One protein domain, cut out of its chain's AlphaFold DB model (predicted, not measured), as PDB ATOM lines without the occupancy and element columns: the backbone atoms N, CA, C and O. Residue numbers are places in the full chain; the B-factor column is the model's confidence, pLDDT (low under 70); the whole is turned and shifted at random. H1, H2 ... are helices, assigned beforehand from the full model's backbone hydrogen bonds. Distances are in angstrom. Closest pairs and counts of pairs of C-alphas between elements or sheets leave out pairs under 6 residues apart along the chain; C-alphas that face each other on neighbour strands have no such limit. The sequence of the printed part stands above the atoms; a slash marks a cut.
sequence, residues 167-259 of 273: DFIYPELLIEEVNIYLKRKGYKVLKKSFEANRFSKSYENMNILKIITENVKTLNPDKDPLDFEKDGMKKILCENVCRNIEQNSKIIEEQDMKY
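What this domain is: This is residues 167 to 259 of the 273 residues of an uncharacterized protein of Clostridiales bacterium GWE2_32_10 (UniProt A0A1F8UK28). Helix H1 forms the core of a small helical domain, with the longest helix, H4, crossing it steeply and H3 over another of its sides. The short H2 sits by the first turns of H1, and H5 turns away from the far end of H4, so that H4 and H5 make an L. The printed part has 93 residues with five named helices, in the order H1, H2, H3, H4, H5, and no named strand, and its class is all helix. It is compact, with a radius of gyration of the C-alphas of 13.2 A and spans of 38 by 30 by 22 A.

How they stand to each other: H1, residues 171 to 184, and H2, residues 193 to 197, only just touch, with 3 pairs of C-alphas within 8 A; the closest are those of Glu 172 and Glu 195, 6.5 A apart. H1 touches H2 with residues 171 to 175 alone. H3, residues 208 to 219, touches no helix, but H1 and H3 are near each other, with 12 pairs of C-alphas within 10 A. H2 and H3 are apart. H4, residues 231 to 247, touches H1 with residues 237 to 241 alone, and H1 touches it with residues 173 to 178 alone. Their closest C-alphas are those of Leu 173 and Val 241, 6.4 A apart. H1 and H4 run opposite ways at a steep tilt of 68 degrees, only just short of about perpendicular. H3 and H4 are only just apart, with their closest C-alphas 8.5 A from each other. H5, residues 250 to 258, is close to H4 but not clearly touching it, with the closest C-alphas, those of Ile 245 and Ile 251, 6.7 A apart; the two lines are about perpendicular, at 74 degrees. H1 and H5 are near each other, with 5 pairs of C-alphas within 10 A. In H1, H2, H3 and H4 every O i to N i+4 pair is within hydrogen-bond range; in H5 4 of 5 are.

Where its parts are: H1 begins at C-alpha 171, at (1.466, 3.680, 33.097), and is 20.0 A long from first to last C-alpha. H2 measures 6.4 A and H3 16.3 A. H4 measures 24.0 A and begins at C-alpha 231, at (11.917, 8.000, 18.283). H5 measures 13.5 A and ends at C-alpha 258, at (-6.332, 6.111, 40.010).

The domain as a whole: The two C-alphas farthest apart, those of Asp 222 and Met 257, are 38.7 A apart. The printed part has no cut. The link from H3 to H4, 11 residues, is long, and that from H4 to H5, 2 residues, is tight. The mean pLDDT of the printed part is 93.1, and no printed residue is under 70.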
ATOM      1  N   ASP A 167       5.524   9.923  30.817       96.00
ATOM      2  CA  ASP A 167       5.345   9.869  32.270       96.00
ATOM      3  C   ASP A 167       4.074  10.562  32.761       96.00
ATOM      4  O   ASP A 167       3.684  10.388  33.921       96.00
ATOM      5  N   PHE A 168       3.440  11.358  31.902       96.50
ATOM      6  CA  PHE A 168       2.111  11.918  32.123       96.50
ATOM      7  C   PHE A 168       1.004  10.920  31.763       96.50
ATOM      8  O   PHE A 168      -0.075  10.944  32.358       96.50
ATOM      9  N   ILE A 169       1.267  10.036  30.797       95.31
ATOM     10  CA  ILE A 169       0.324   9.005  30.361       95.31
ATOM     11  C   ILE A 169       0.160   7.939  31.445       95.31
ATOM     12  O   ILE A 169       1.083   7.624  32.193       95.31
ATOM     13  N   TYR A 170      -1.037   7.357  31.517       94.31
ATOM     14  CA  TYR A 170      -1.341   6.264  32.434       94.31
ATOM     15  C   TYR A 170      -0.376   5.079  32.222       94.31
ATOM     16  O   TYR A 170      -0.391   4.477  31.138       94.31
ATOM     17  N   PRO A 171       0.445   4.715  33.232       93.25
ATOM     18  CA  PRO A 171       1.466   3.680  33.097       93.25
ATOM     19  C   PRO A 171       0.899   2.344  32.635       93.25
ATOM     20  O   PRO A 171       1.522   1.667  31.824       93.25
ATOM     21  N   GLU A 172      -0.288   1.973  33.112       93.19
ATOM     22  CA  GLU A 172      -0.966   0.733  32.749       93.19
ATOM     23  C   GLU A 172      -1.200   0.625  31.239       93.19
ATOM     24  O   GLU A 172      -0.933  -0.428  30.662       93.19
ATOM     25  N   LEU A 173      -1.624   1.714  30.588       94.19
ATOM     26  CA  LEU A 173      -1.854   1.732  29.140       94.19
ATOM     27  C   LEU A 173      -0.542   1.585  28.370       94.19
ATOM     28  O   LEU A 173      -0.451   0.817  27.412       94.19
ATOM     29  N   LEU A 174       0.495   2.300  28.812       95.25
ATOM     30  CA  LEU A 174       1.806   2.252  28.175       95.25
ATOM     31  C   LEU A 174       2.446   0.861  28.319       95.25
ATOM     32  O   LEU A 174       2.955   0.298  27.349       95.25
ATOM     33  N   ILE A 175       2.392   0.282  29.521       95.19
ATOM     34  CA  ILE A 175       2.947  -1.041  29.835       95.19
ATOM     35  C   ILE A 175       2.183  -2.142  29.096       95.19
ATOM     36  O   ILE A 175       2.800  -3.109  28.636       95.19
ATOM     37  N   GLU A 176       0.863  -2.017  28.950       94.81
ATOM     38  CA  GLU A 176       0.066  -2.946  28.151       94.81
ATOM     39  C   GLU A 176       0.532  -2.968  26.689       94.81
ATOM     40  O   GLU A 176       0.833  -4.045  26.165       94.81
ATOM     41  N   GLU A 177       0.697  -1.802  26.060       95.94
ATOM     42  CA  GLU A 177       1.173  -1.709  24.674       95.94
ATOM     43  C   GLU A 177       2.605  -2.226  24.504       95.94
ATOM     44  O   GLU A 177       2.903  -2.969  23.559       95.94
ATOM     45  N   VAL A 178       3.489  -1.931  25.458       97.12
ATOM     46  CA  VAL A 178       4.834  -2.520  25.502       97.12
ATOM     47  C   VAL A 178       4.749  -4.043  25.565       97.12
ATOM     48  O   VAL A 178       5.409  -4.736  24.793       97.12
ATOM     49  N   ASN A 179       3.901  -4.598  26.427       97.44
ATOM     50  CA  ASN A 179       3.740  -6.042  26.554       97.44
ATOM     51  C   ASN A 179       3.155  -6.691  25.296       97.44
ATOM     52  O   ASN A 179       3.567  -7.797  24.935       97.44
ATOM     53  N   ILE A 180       2.231  -6.024  24.603       96.88
ATOM     54  CA  ILE A 180       1.728  -6.466  23.296       96.88
ATOM     55  C   ILE A 180       2.877  -6.508  22.283       96.88
ATOM     56  O   ILE A 180       3.048  -7.519  21.591       96.88
ATOM     57  N   TYR A 181       3.697  -5.455  22.220       96.75
ATOM     58  CA  TYR A 181       4.862  -5.397  21.337       96.75
ATOM     59  C   TYR A 181       5.868  -6.521  21.638       96.75
ATOM     60  O   TYR A 181       6.263  -7.260  20.731       96.75
ATOM     61  N   LEU A 182       6.222  -6.714  22.911       97.31
ATOM     62  CA  LEU A 182       7.152  -7.754  23.360       97.31
ATOM     63  C   LEU A 182       6.655  -9.160  23.001       97.31
ATOM     64  O   LEU A 182       7.416  -9.941  22.427       97.31
ATOM     65  N   LYS A 183       5.373  -9.472  23.249       97.56
ATOM     66  CA  LYS A 183       4.770 -10.768  22.873       97.56
ATOM     67  C   LYS A 183       4.893 -11.030  21.378       97.56
ATOM     68  O   LYS A 183       5.324 -12.112  20.987       97.56
ATOM     69  N   ARG A 184       4.560 -10.039  20.541       96.56
ATOM     70  CA  ARG A 184       4.649 -10.152  19.073       96.56
ATOM     71  C   ARG A 184       6.074 -10.428  18.593       96.56
ATOM     72  O   ARG A 184       6.254 -11.097  17.582       96.56
ATOM     73  N   LYS A 185       7.081  -9.923  19.309       95.69
ATOM     74  CA  LYS A 185       8.505 -10.130  19.005       95.69
ATOM     75  C   LYS A 185       9.112 -11.358  19.700       95.69
ATOM     76  O   LYS A 185      10.299 -11.623  19.528       95.69
ATOM     77  N   GLY A 186       8.331 -12.113  20.476       96.44
ATOM     78  CA  GLY A 186       8.813 -13.291  21.200       96.44
ATOM     79  C   GLY A 186       9.751 -12.964  22.370       96.44
ATOM     80  O   GLY A 186      10.642 -13.758  22.678       96.44
ATOM     81  N   TYR A 187       9.578 -11.797  22.993       97.94
ATOM     82  CA  TYR A 187      10.247 -11.403  24.234       97.94
ATOM     83  C   TYR A 187       9.366 -11.769  25.434       97.94
ATOM     84  O   TYR A 187       8.135 -11.798  25.351       97.94
ATOM     85  N   LYS A 188       9.992 -12.012  26.586       97.06
ATOM     86  CA  LYS A 188       9.303 -12.070  27.874       97.06
ATOM     87  C   LYS A 188       8.746 -10.685  28.208       97.06
ATOM     88  O   LYS A 188       9.413  -9.672  28.000       97.06
ATOM     89  N   VAL A 189       7.532 -10.675  28.750       96.94
ATOM     90  CA  VAL A 189       6.767  -9.468  29.083       96.94
ATOM     91  C   VAL A 189       7.028  -8.958  30.492       96.94
ATOM     92  O   VAL A 189       7.339  -9.731  31.400       96.94
ATOM     93  N   LEU A 190       6.817  -7.660  30.687       95.25
ATOM     94  CA  LEU A 190       6.807  -7.027  31.997       95.25
ATOM     95  C   LEU A 190       5.612  -7.536  32.816       95.25
ATOM     96  O   LEU A 190       4.490  -7.660  32.323       95.25
ATOM     97  N   LYS A 191       5.858  -7.847  34.089       90.31
ATOM     98  CA  LYS A 191       4.819  -8.294  35.029       90.31
ATOM     99  C   LYS A 191       4.034  -7.093  35.559       90.31
ATOM    100  O   LYS A 191       4.616  -6.030  35.722       90.31
ATOM    101  N   LYS A 192       2.780  -7.295  35.981       84.12
ATOM    102  CA  LYS A 192       1.960  -6.249  36.635       84.12
ATOM    103  C   LYS A 192       2.636  -5.587  37.840       84.12
ATOM    104  O   LYS A 192       2.440  -4.410  38.092       84.12
ATOM    105  N   SER A 193       3.489  -6.313  38.568       83.50
ATOM    106  CA  SER A 193       4.275  -5.747  39.677       83.50
ATOM    107  C   SER A 193       5.180  -4.580  39.255       83.50
ATOM    108  O   SER A 193       5.591  -3.791  40.098       83.50
ATOM    109  N   PHE A 194       5.500  -4.467  37.964       85.75
ATOM    110  CA  PHE A 194       6.247  -3.346  37.404       85.75
ATOM    111  C   PHE A 194       5.471  -2.024  37.501       85.75
ATOM    112  O   PHE A 194       6.070  -1.011  37.851       85.75
ATOM    113  N   GLU A 195       4.149  -2.046  37.290       80.75
ATOM    114  CA  GLU A 195       3.270  -0.868  37.400       80.75
ATOM    115  C   GLU A 195       3.397  -0.228  38.791       80.75
ATOM    116  O   GLU A 195       3.644   0.967  38.921       80.75
ATOM    117  N   ALA A 196       3.344  -1.052  39.845       76.25
ATOM    118  CA  ALA A 196       3.504  -0.595  41.226       76.25
ATOM    119  C   ALA A 196       4.928  -0.090  41.525       76.25
ATOM    120  O   ALA A 196       5.114   0.879  42.264       76.25
ATOM    121  N   ASN A 197       5.944  -0.730  40.942       84.50
ATOM    122  CA  ASN A 197       7.342  -0.387  41.190       84.50
ATOM    123  C   ASN A 197       7.807   0.866  40.438       84.50
ATOM    124  O   ASN A 197       8.821   1.443  40.840       84.50
ATOM    125  N   ARG A 198       7.083   1.319  39.403       84.56
ATOM    126  CA  ARG A 198       7.421   2.512  38.602       84.56
ATOM    127  C   ARG A 198       7.722   3.745  39.458       84.56
ATOM    128  O   ARG A 198       8.599   4.527  39.096       84.56
ATOM    129  N   PHE A 199       7.033   3.901  40.589       86.25
ATOM    130  CA  PHE A 199       7.165   5.047  41.501       86.25
ATOM    131  C   PHE A 199       8.062   4.780  42.719       86.25
ATOM    132  O   PHE A 199       8.069   5.563  43.671       86.25
ATOM    133  N   SER A 200       8.796   3.666  42.726       89.06
ATOM    134  CA  SER A 200       9.747   3.346  43.794       89.06
ATOM    135  C   SER A 200      10.945   4.304  43.797       89.06
ATOM    136  O   SER A 200      11.278   4.914  42.782       89.06
ATOM    137  N   LYS A 201      11.645   4.403  44.936       87.75
ATOM    138  CA  LYS A 201      12.813   5.291  45.102       87.75
ATOM    139  C   LYS A 201      13.938   5.046  44.092       87.75
ATOM    140  O   LYS A 201      14.689   5.960  43.801       87.75
ATOM    141  N   SER A 202      14.077   3.831  43.569       86.06
ATOM    142  CA  SER A 202      15.109   3.510  42.573       86.06
ATOM    143  C   SER A 202      14.786   4.042  41.176       86.06
ATOM    144  O   SER A 202      15.678   4.122  40.342       86.06
ATOM    145  N   TYR A 203      13.523   4.390  40.923       90.56
ATOM    146  CA  TYR A 203      13.004   4.777  39.612       90.56
ATOM    147  C   TYR A 203      12.352   6.166  39.611       90.56
ATOM    148  O   TYR A 203      11.883   6.636  38.574       90.56
ATOM    149  N   GLU A 204      12.291   6.842  40.760       88.62
ATOM    150  CA  GLU A 204      11.594   8.124  40.889       88.62
ATOM    151  C   GLU A 204      12.229   9.237  40.045       88.62
ATOM    152  O   GLU A 204      11.533  10.163  39.648       88.62
ATOM    153  N   ASN A 205      13.510   9.114  39.725       91.00
ATOM    154  CA  ASN A 205      14.332  10.095  39.027       91.00
ATOM    155  C   ASN A 205      14.669   9.709  37.577       91.00
ATOM    156  O   ASN A 205      15.507  10.357  36.966       91.00
ATOM    157  N   MET A 206      14.015   8.689  37.021       92.81
ATOM    158  CA  MET A 206      14.180   8.268  35.624       92.81
ATOM    159  C   MET A 206      12.840   8.313  34.894       92.81
ATOM    160  O   MET A 206      11.821   7.993  35.517       92.81
ATOM    161  N   ASN A 207      12.850   8.622  33.593       94.69
ATOM    162  CA  ASN A 207      11.664   8.566  32.732       94.69
ATOM    163  C   ASN A 207      11.167   7.112  32.559       94.69
ATOM    164  O   ASN A 207      11.917   6.143  32.747       94.69
ATOM    165  N   ILE A 208       9.878   6.932  32.251       95.44
ATOM    166  CA  ILE A 208       9.248   5.600  32.206       95.44
ATOM    167  C   ILE A 208       9.845   4.698  31.124       95.44
ATOM    168  O   ILE A 208      10.003   3.495  31.350       95.44
ATOM    169  N   LEU A 209      10.205   5.262  29.972       96.44
ATOM    170  CA  LEU A 209      10.704   4.504  28.829       96.44
ATOM    171  C   LEU A 209      12.092   3.923  29.098       96.44
ATOM    172  O   LEU A 209      12.323   2.752  28.801       96.44
ATOM    173  N   LYS A 210      12.971   4.677  29.756       95.81
ATOM    174  CA  LYS A 210      14.287   4.219  30.204       95.81
ATOM    175  C   LYS A 210      14.184   3.040  31.158       95.81
ATOM    176  O   LYS A 210      14.862   2.026  31.002       95.81
ATOM    177  N   ILE A 211      13.268   3.126  32.121       94.69
ATOM    178  CA  ILE A 211      13.042   2.046  33.087       94.69
ATOM    179  C   ILE A 211      12.516   0.798  32.381       94.69
ATOM    180  O   ILE A 211      12.939  -0.317  32.701       94.69
ATOM    181  N   ILE A 212      11.608   0.970  31.418       95.88
ATOM    182  CA  ILE A 212      11.109  -0.121  30.579       95.88
ATOM    183  C   ILE A 212      12.267  -0.754  29.797       95.88
ATOM    184  O   ILE A 212      12.430  -1.971  29.866       95.88
ATOM    185  N   THR A 213      13.099   0.044  29.123       96.31
ATOM    186  CA  THR A 213      14.294  -0.408  28.391       96.31
ATOM    187  C   THR A 213      15.204  -1.263  29.277       96.31
ATOM    188  O   THR A 213      15.527  -2.402  28.925       96.31
ATOM    189  N   GLU A 214      15.564  -0.773  30.465       94.44
ATOM    190  CA  GLU A 214      16.430  -1.496  31.401       94.44
ATOM    191  C   GLU A 214      15.804  -2.806  31.896       94.44
ATOM    192  O   GLU A 214      16.462  -3.850  31.922       94.44
ATOM    193  N   ASN A 215      14.517  -2.790  32.248       93.94
ATOM    194  CA  ASN A 215      13.831  -3.979  32.747       93.94
ATOM    195  C   ASN A 215      13.633  -5.034  31.654       93.94
ATOM    196  O   ASN A 215      13.817  -6.226  31.910       93.94
ATOM    197  N   VAL A 216      13.300  -4.619  30.430       96.06
ATOM    198  CA  VAL A 216      13.177  -5.526  29.283       96.06
ATOM    199  C   VAL A 216      14.520  -6.178  28.974       96.06
ATOM    200  O   VAL A 216      14.551  -7.394  28.765       96.06
ATOM    201  N   LYS A 217      15.614  -5.403  29.003       95.62
ATOM    202  CA  LYS A 217      16.980  -5.904  28.816       95.62
ATOM    203  C   LYS A 217      17.349  -6.944  29.874       95.62
ATOM    204  O   LYS A 217      17.787  -8.034  29.521       95.62
ATOM    205  N   THR A 218      17.113  -6.656  31.154       94.25
ATOM    206  CA  THR A 218      17.395  -7.602  32.250       94.25
ATOM    207  C   THR A 218      16.541  -8.869  32.160       94.25
ATOM    208  O   THR A 218      17.012  -9.961  32.471       94.25
ATOM    209  N   LEU A 219      15.285  -8.757  31.722       95.56
ATOM    210  CA  LEU A 219      14.381  -9.903  31.610       95.56
ATOM    211  C   LEU A 219      14.708 -10.810  30.409       95.56
ATOM    212  O   LEU A 219      14.433 -12.016  30.443       95.56
ATOM    213  N   ASN A 220      15.293 -10.236  29.357       96.75
ATOM    214  CA  ASN A 220      15.590 -10.896  28.090       96.75
ATOM    215  C   ASN A 220      17.085 -10.788  27.732       96.75
ATOM    216  O   ASN A 220      17.408 -10.226  26.686       96.75
ATOM    217  N   PRO A 221      17.997 -11.331  28.561       95.56
ATOM    218  CA  PRO A 221      19.439 -11.181  28.351       95.56
ATOM    219  C   PRO A 221      19.932 -11.848  27.057       95.56
ATOM    220  O   PRO A 221      20.925 -11.413  26.488       95.56
ATOM    221  N   ASP A 222      19.216 -12.868  26.576       95.94
ATOM    222  CA  ASP A 222      19.571 -13.652  25.385       95.94
ATOM    223  C   ASP A 222      18.975 -13.088  24.078       95.94
ATOM    224  O   ASP A 222      18.971 -13.763  23.047       95.94
ATOM    225  N   LYS A 223      18.380 -11.890  24.116       95.19
ATOM    226  CA  LYS A 223      17.731 -11.244  22.967       95.19
ATOM    227  C   LYS A 223      18.430  -9.940  22.609       95.19
ATOM    228  O   LYS A 223      19.058  -9.309  23.458       95.19
ATOM    229  N   ASP A 224      18.235  -9.494  21.370       94.25
ATOM    230  CA  ASP A 224      18.710  -8.182  20.941       94.25
ATOM    231  C   ASP A 224      18.117  -7.077  21.831       94.25
ATOM    232  O   ASP A 224      16.901  -7.089  22.087       94.25
ATOM    233  N   PRO A 225      18.936  -6.116  22.298       91.81
ATOM    234  CA  PRO A 225      18.457  -5.021  23.125       91.81
ATOM    235  C   PRO A 225      17.384  -4.201  22.406       91.81
ATOM    236  O   PRO A 225      17.588  -3.710  21.295       91.81
ATOM    237  N   LEU A 226      16.243  -4.027  23.071       95.25
ATOM    238  CA  LEU A 226      15.207  -3.088  22.661       95.25
ATOM    239  C   LEU A 226      15.385  -1.794  23.441       95.25
ATOM    240  O   LEU A 226      15.554  -1.831  24.656       95.25
ATOM    241  N   ASP A 227      15.317  -0.676  22.732       95.62
ATOM    242  CA  ASP A 227      15.439   0.660  23.294       95.62
ATOM    243  C   ASP A 227      14.160   1.439  22.992       95.62
ATOM    244  O   ASP A 227      13.875   1.765  21.835       95.62
ATOM    245  N   PHE A 228      13.370   1.666  24.037       96.38
ATOM    246  CA  PHE A 228      12.082   2.339  23.954       96.38
ATOM    247  C   PHE A 228      12.201   3.865  23.939       96.38
ATOM    248  O   PHE A 228      11.219   4.520  23.606       96.38
ATOM    249  N   GLU A 229      13.379   4.425  24.230       94.50
ATOM    250  CA  GLU A 229      13.626   5.873  24.176       94.50
ATOM    251  C   GLU A 229      13.872   6.355  22.737       94.50
ATOM    252  O   GLU A 229      13.773   7.545  22.451       94.50
ATOM    253  N   LYS A 230      14.127   5.441  21.791       94.94
ATOM    254  CA  LYS A 230      14.271   5.790  20.371       94.94
ATOM    255  C   LYS A 230      12.963   6.300  19.775       94.94
ATOM    256  O   LYS A 230      11.931   5.638  19.891       94.94
ATOM    257  N   ASP A 231      13.049   7.364  18.979       90.88
ATOM    258  CA  ASP A 231      11.917   8.000  18.283       90.88
ATOM    259  C   ASP A 231      10.983   7.017  17.568       90.88
ATOM    260  O   ASP A 231       9.760   7.144  17.631       90.88
ATOM    261  N   GLY A 232      11.546   6.005  16.898       94.25
ATOM    262  CA  GLY A 232      10.754   4.982  16.214       94.25
ATOM    263  C   GLY A 232       9.866   4.182  17.172       94.25
ATOM    264  O   GLY A 232       8.702   3.930  16.865       94.25
ATOM    265  N   MET A 233      10.389   3.821  18.346       95.19
ATOM    266  CA  MET A 233       9.631   3.115  19.380       95.19
ATOM    267  C   MET A 233       8.637   4.045  20.075       95.19
ATOM    268  O   MET A 233       7.473   3.666  20.202       95.19
ATOM    269  N   LYS A 234       9.050   5.273  20.425       95.81
ATOM    270  CA  LYS A 234       8.158   6.309  20.975       95.81
ATOM    271  C   LYS A 234       6.939   6.535  20.084       95.81
ATOM    272  O   LYS A 234       5.802   6.497  20.549       95.81
ATOM    273  N   LYS A 235       7.155   6.675  18.770       96.69
ATOM    274  CA  LYS A 235       6.080   6.843  17.784       96.69
ATOM    275  C   LYS A 235       5.112   5.656  17.761       96.69
ATOM    276  O   LYS A 235       3.905   5.866  17.807       96.69
ATOM    277  N   ILE A 236       5.627   4.424  17.717       96.50
ATOM    278  CA  ILE A 236       4.793   3.210  17.711       96.50
ATOM    279  C   ILE A 236       3.943   3.125  18.983       96.50
ATOM    280  O   ILE A 236       2.752   2.815  18.904       96.50
ATOM    281  N   LEU A 237       4.542   3.392  20.147       97.31
ATOM    282  CA  LEU A 237       3.827   3.386  21.422       97.31
ATOM    283  C   LEU A 237       2.746   4.464  21.448       97.31
ATOM    284  O   LEU A 237       1.591   4.144  21.722       97.31
ATOM    285  N   CYS A 238       3.087   5.697  21.074       98.00
ATOM    286  CA  CYS A 238       2.143   6.806  21.009       98.00
ATOM    287  C   CYS A 238       0.939   6.481  20.125       98.00
ATOM    288  O   CYS A 238      -0.203   6.602  20.568       98.00
ATOM    289  N   GLU A 239       1.172   5.998  18.902       97.56
ATOM    290  CA  GLU A 239       0.098   5.644  17.976       97.56
ATOM    291  C   GLU A 239      -0.827   4.561  18.538       97.56
ATOM    292  O   GLU A 239      -2.049   4.673  18.409       97.56
ATOM    293  N   ASN A 240      -0.270   3.520  19.159       96.75
ATOM    294  CA  ASN A 240      -1.064   2.407  19.665       96.75
ATOM    295  C   ASN A 240      -1.824   2.771  20.942       96.75
ATOM    296  O   ASN A 240      -3.026   2.516  21.002       96.75
ATOM    297  N   VAL A 241      -1.173   3.431  21.906       96.88
ATOM    298  CA  VAL A 241      -1.827   3.919  23.131       96.88
ATOM    299  C   VAL A 241      -2.969   4.862  22.764       96.88
ATOM    300  O   VAL A 241      -4.098   4.675  23.212       96.88
ATOM    301  N   CYS A 242      -2.711   5.832  21.886       96.62
ATOM    302  CA  CYS A 242      -3.734   6.773  21.444       96.62
ATOM    303  C   CYS A 242      -4.903   6.074  20.745       96.62
ATOM    304  O   CYS A 242      -6.057   6.378  21.035       96.62
ATOM    305  N   ARG A 243      -4.621   5.109  19.862       96.00
ATOM    306  CA  ARG A 243      -5.664   4.329  19.185       96.00
ATOM    307  C   ARG A 243      -6.518   3.544  20.182       96.00
ATOM    308  O   ARG A 243      -7.730   3.477  20.006       96.00
ATOM    309  N   ASN A 244      -5.904   2.964  21.212       94.00
ATOM    310  CA  ASN A 244      -6.614   2.221  22.251       94.00
ATOM    311  C   ASN A 244      -7.571   3.143  23.030       94.00
ATOM    312  O   ASN A 244      -8.755   2.836  23.173       94.00
ATOM    313  N   ILE A 245      -7.101   4.335  23.412       94.44
ATOM    314  CA  ILE A 245      -7.924   5.360  24.071       94.44
ATOM    315  C   ILE A 245      -9.099   5.797  23.180       94.44
ATOM    316  O   ILE A 245     -10.235   5.865  23.646       94.44
ATOM    317  N   GLU A 246      -8.848   6.059  21.894       93.44
ATOM    318  CA  GLU A 246      -9.882   6.470  20.932       93.44
ATOM    319  C   GLU A 246     -10.949   5.382  20.711       93.44
ATOM    320  O   GLU A 246     -12.122   5.697  20.515       93.44
ATOM    321  N   GLN A 247     -10.559   4.104  20.734       92.31
ATOM    322  CA  GLN A 247     -11.467   2.973  20.519       92.31
ATOM    323  C   GLN A 247     -12.259   2.586  21.772       92.31
ATOM    324  O   GLN A 247     -13.348   2.023  21.653       92.31
ATOM    325  N   ASN A 248     -11.729   2.871  22.961       88.31
ATOM    326  CA  ASN A 248     -12.344   2.497  24.225       88.31
ATOM    327  C   ASN A 248     -12.211   3.614  25.262       88.31
ATOM    328  O   ASN A 248     -11.413   3.529  26.191       88.31
ATOM    329  N   SER A 249     -13.056   4.640  25.159       78.69
ATOM    330  CA  SER A 249     -13.034   5.778  26.086       78.69
ATOM    331  C   SER A 249     -13.245   5.385  27.555       78.69
ATOM    332  O   SER A 249     -12.761   6.083  28.441       78.69
ATOM    333  N   LYS A 250     -13.902   4.249  27.840       83.62
ATOM    334  CA  LYS A 250     -14.091   3.748  29.215       83.62
ATOM    335  C   LYS A 250     -12.778   3.386  29.897       83.62
ATOM    336  O   LYS A 250     -12.699   3.449  31.119       83.62
ATOM    337  N   ILE A 251     -11.741   3.046  29.126       87.88
ATOM    338  CA  ILE A 251     -10.423   2.746  29.688       87.88
ATOM    339  C   ILE A 251      -9.865   3.955  30.445       87.88
ATOM    340  O   ILE A 251      -9.176   3.791  31.442       87.88
ATOM    341  N   ILE A 252     -10.219   5.171  30.023       89.38
ATOM    342  CA  ILE A 252      -9.803   6.406  30.681       89.38
ATOM    343  C   ILE A 252     -10.536   6.601  32.008       89.38
ATOM    344  O   ILE A 252      -9.921   7.075  32.952       89.38
ATOM    345  N   GLU A 253     -11.806   6.203  32.125       88.56
ATOM    346  CA  GLU A 253     -12.574   6.344  33.372       88.56
ATOM    347  C   GLU A 253     -11.930   5.554  34.523       88.56
ATOM    348  O   GLU A 253     -11.787   6.066  35.633       88.56
ATOM    349  N   GLU A 254     -11.477   4.327  34.249       88.56
ATOM    350  CA  GLU A 254     -10.787   3.489  35.234       88.56
ATOM    351  C   GLU A 254      -9.443   4.080  35.671       88.56
ATOM    352  O   GLU A 254      -9.098   4.043  36.855       88.56
ATOM    353  N   GLN A 255      -8.692   4.643  34.724       91.56
ATOM    354  CA  GLN A 255      -7.387   5.234  35.007       91.56
ATOM    355  C   GLN A 255      -7.504   6.611  35.676       91.56
ATOM    356  O   GLN A 255      -6.700   6.929  36.550       91.56
ATOM    357  N   ASP A 256      -8.530   7.401  35.346       90.38
ATOM    358  CA  ASP A 256      -8.832   8.697  35.970       90.38
ATOM    359  C   ASP A 256      -9.143   8.542  37.465       90.38
ATOM    360  O   ASP A 256      -8.721   9.361  38.275       90.38
ATOM    361  N   MET A 257      -9.792   7.442  37.871       90.06
ATOM    362  CA  MET A 257      -9.990   7.144  39.297       90.06
ATOM    363  C   MET A 257      -8.668   6.937  40.051       90.06
ATOM    364  O   MET A 257      -8.572   7.293  41.227       90.06
ATOM    365  N   LYS A 258      -7.650   6.356  39.403       90.94
ATOM    366  CA  LYS A 258      -6.332   6.111  40.010       90.94
ATOM    367  C   LYS A 258      -5.425   7.336  39.952       90.94
ATOM    368  O   LYS A 258      -4.707   7.615  40.912       90.94
ATOM    369  N   TYR A 259      -5.462   8.057  38.836       93.31
ATOM    370  CA  TYR A 259      -4.595   9.194  38.547       93.31
ATOM    371  C   TYR A 259      -5.421  10.410  38.088       93.31
ATOM    372  O   TYR A 259      -5.297  10.859  36.943       93.31
TER     373      TYR A 259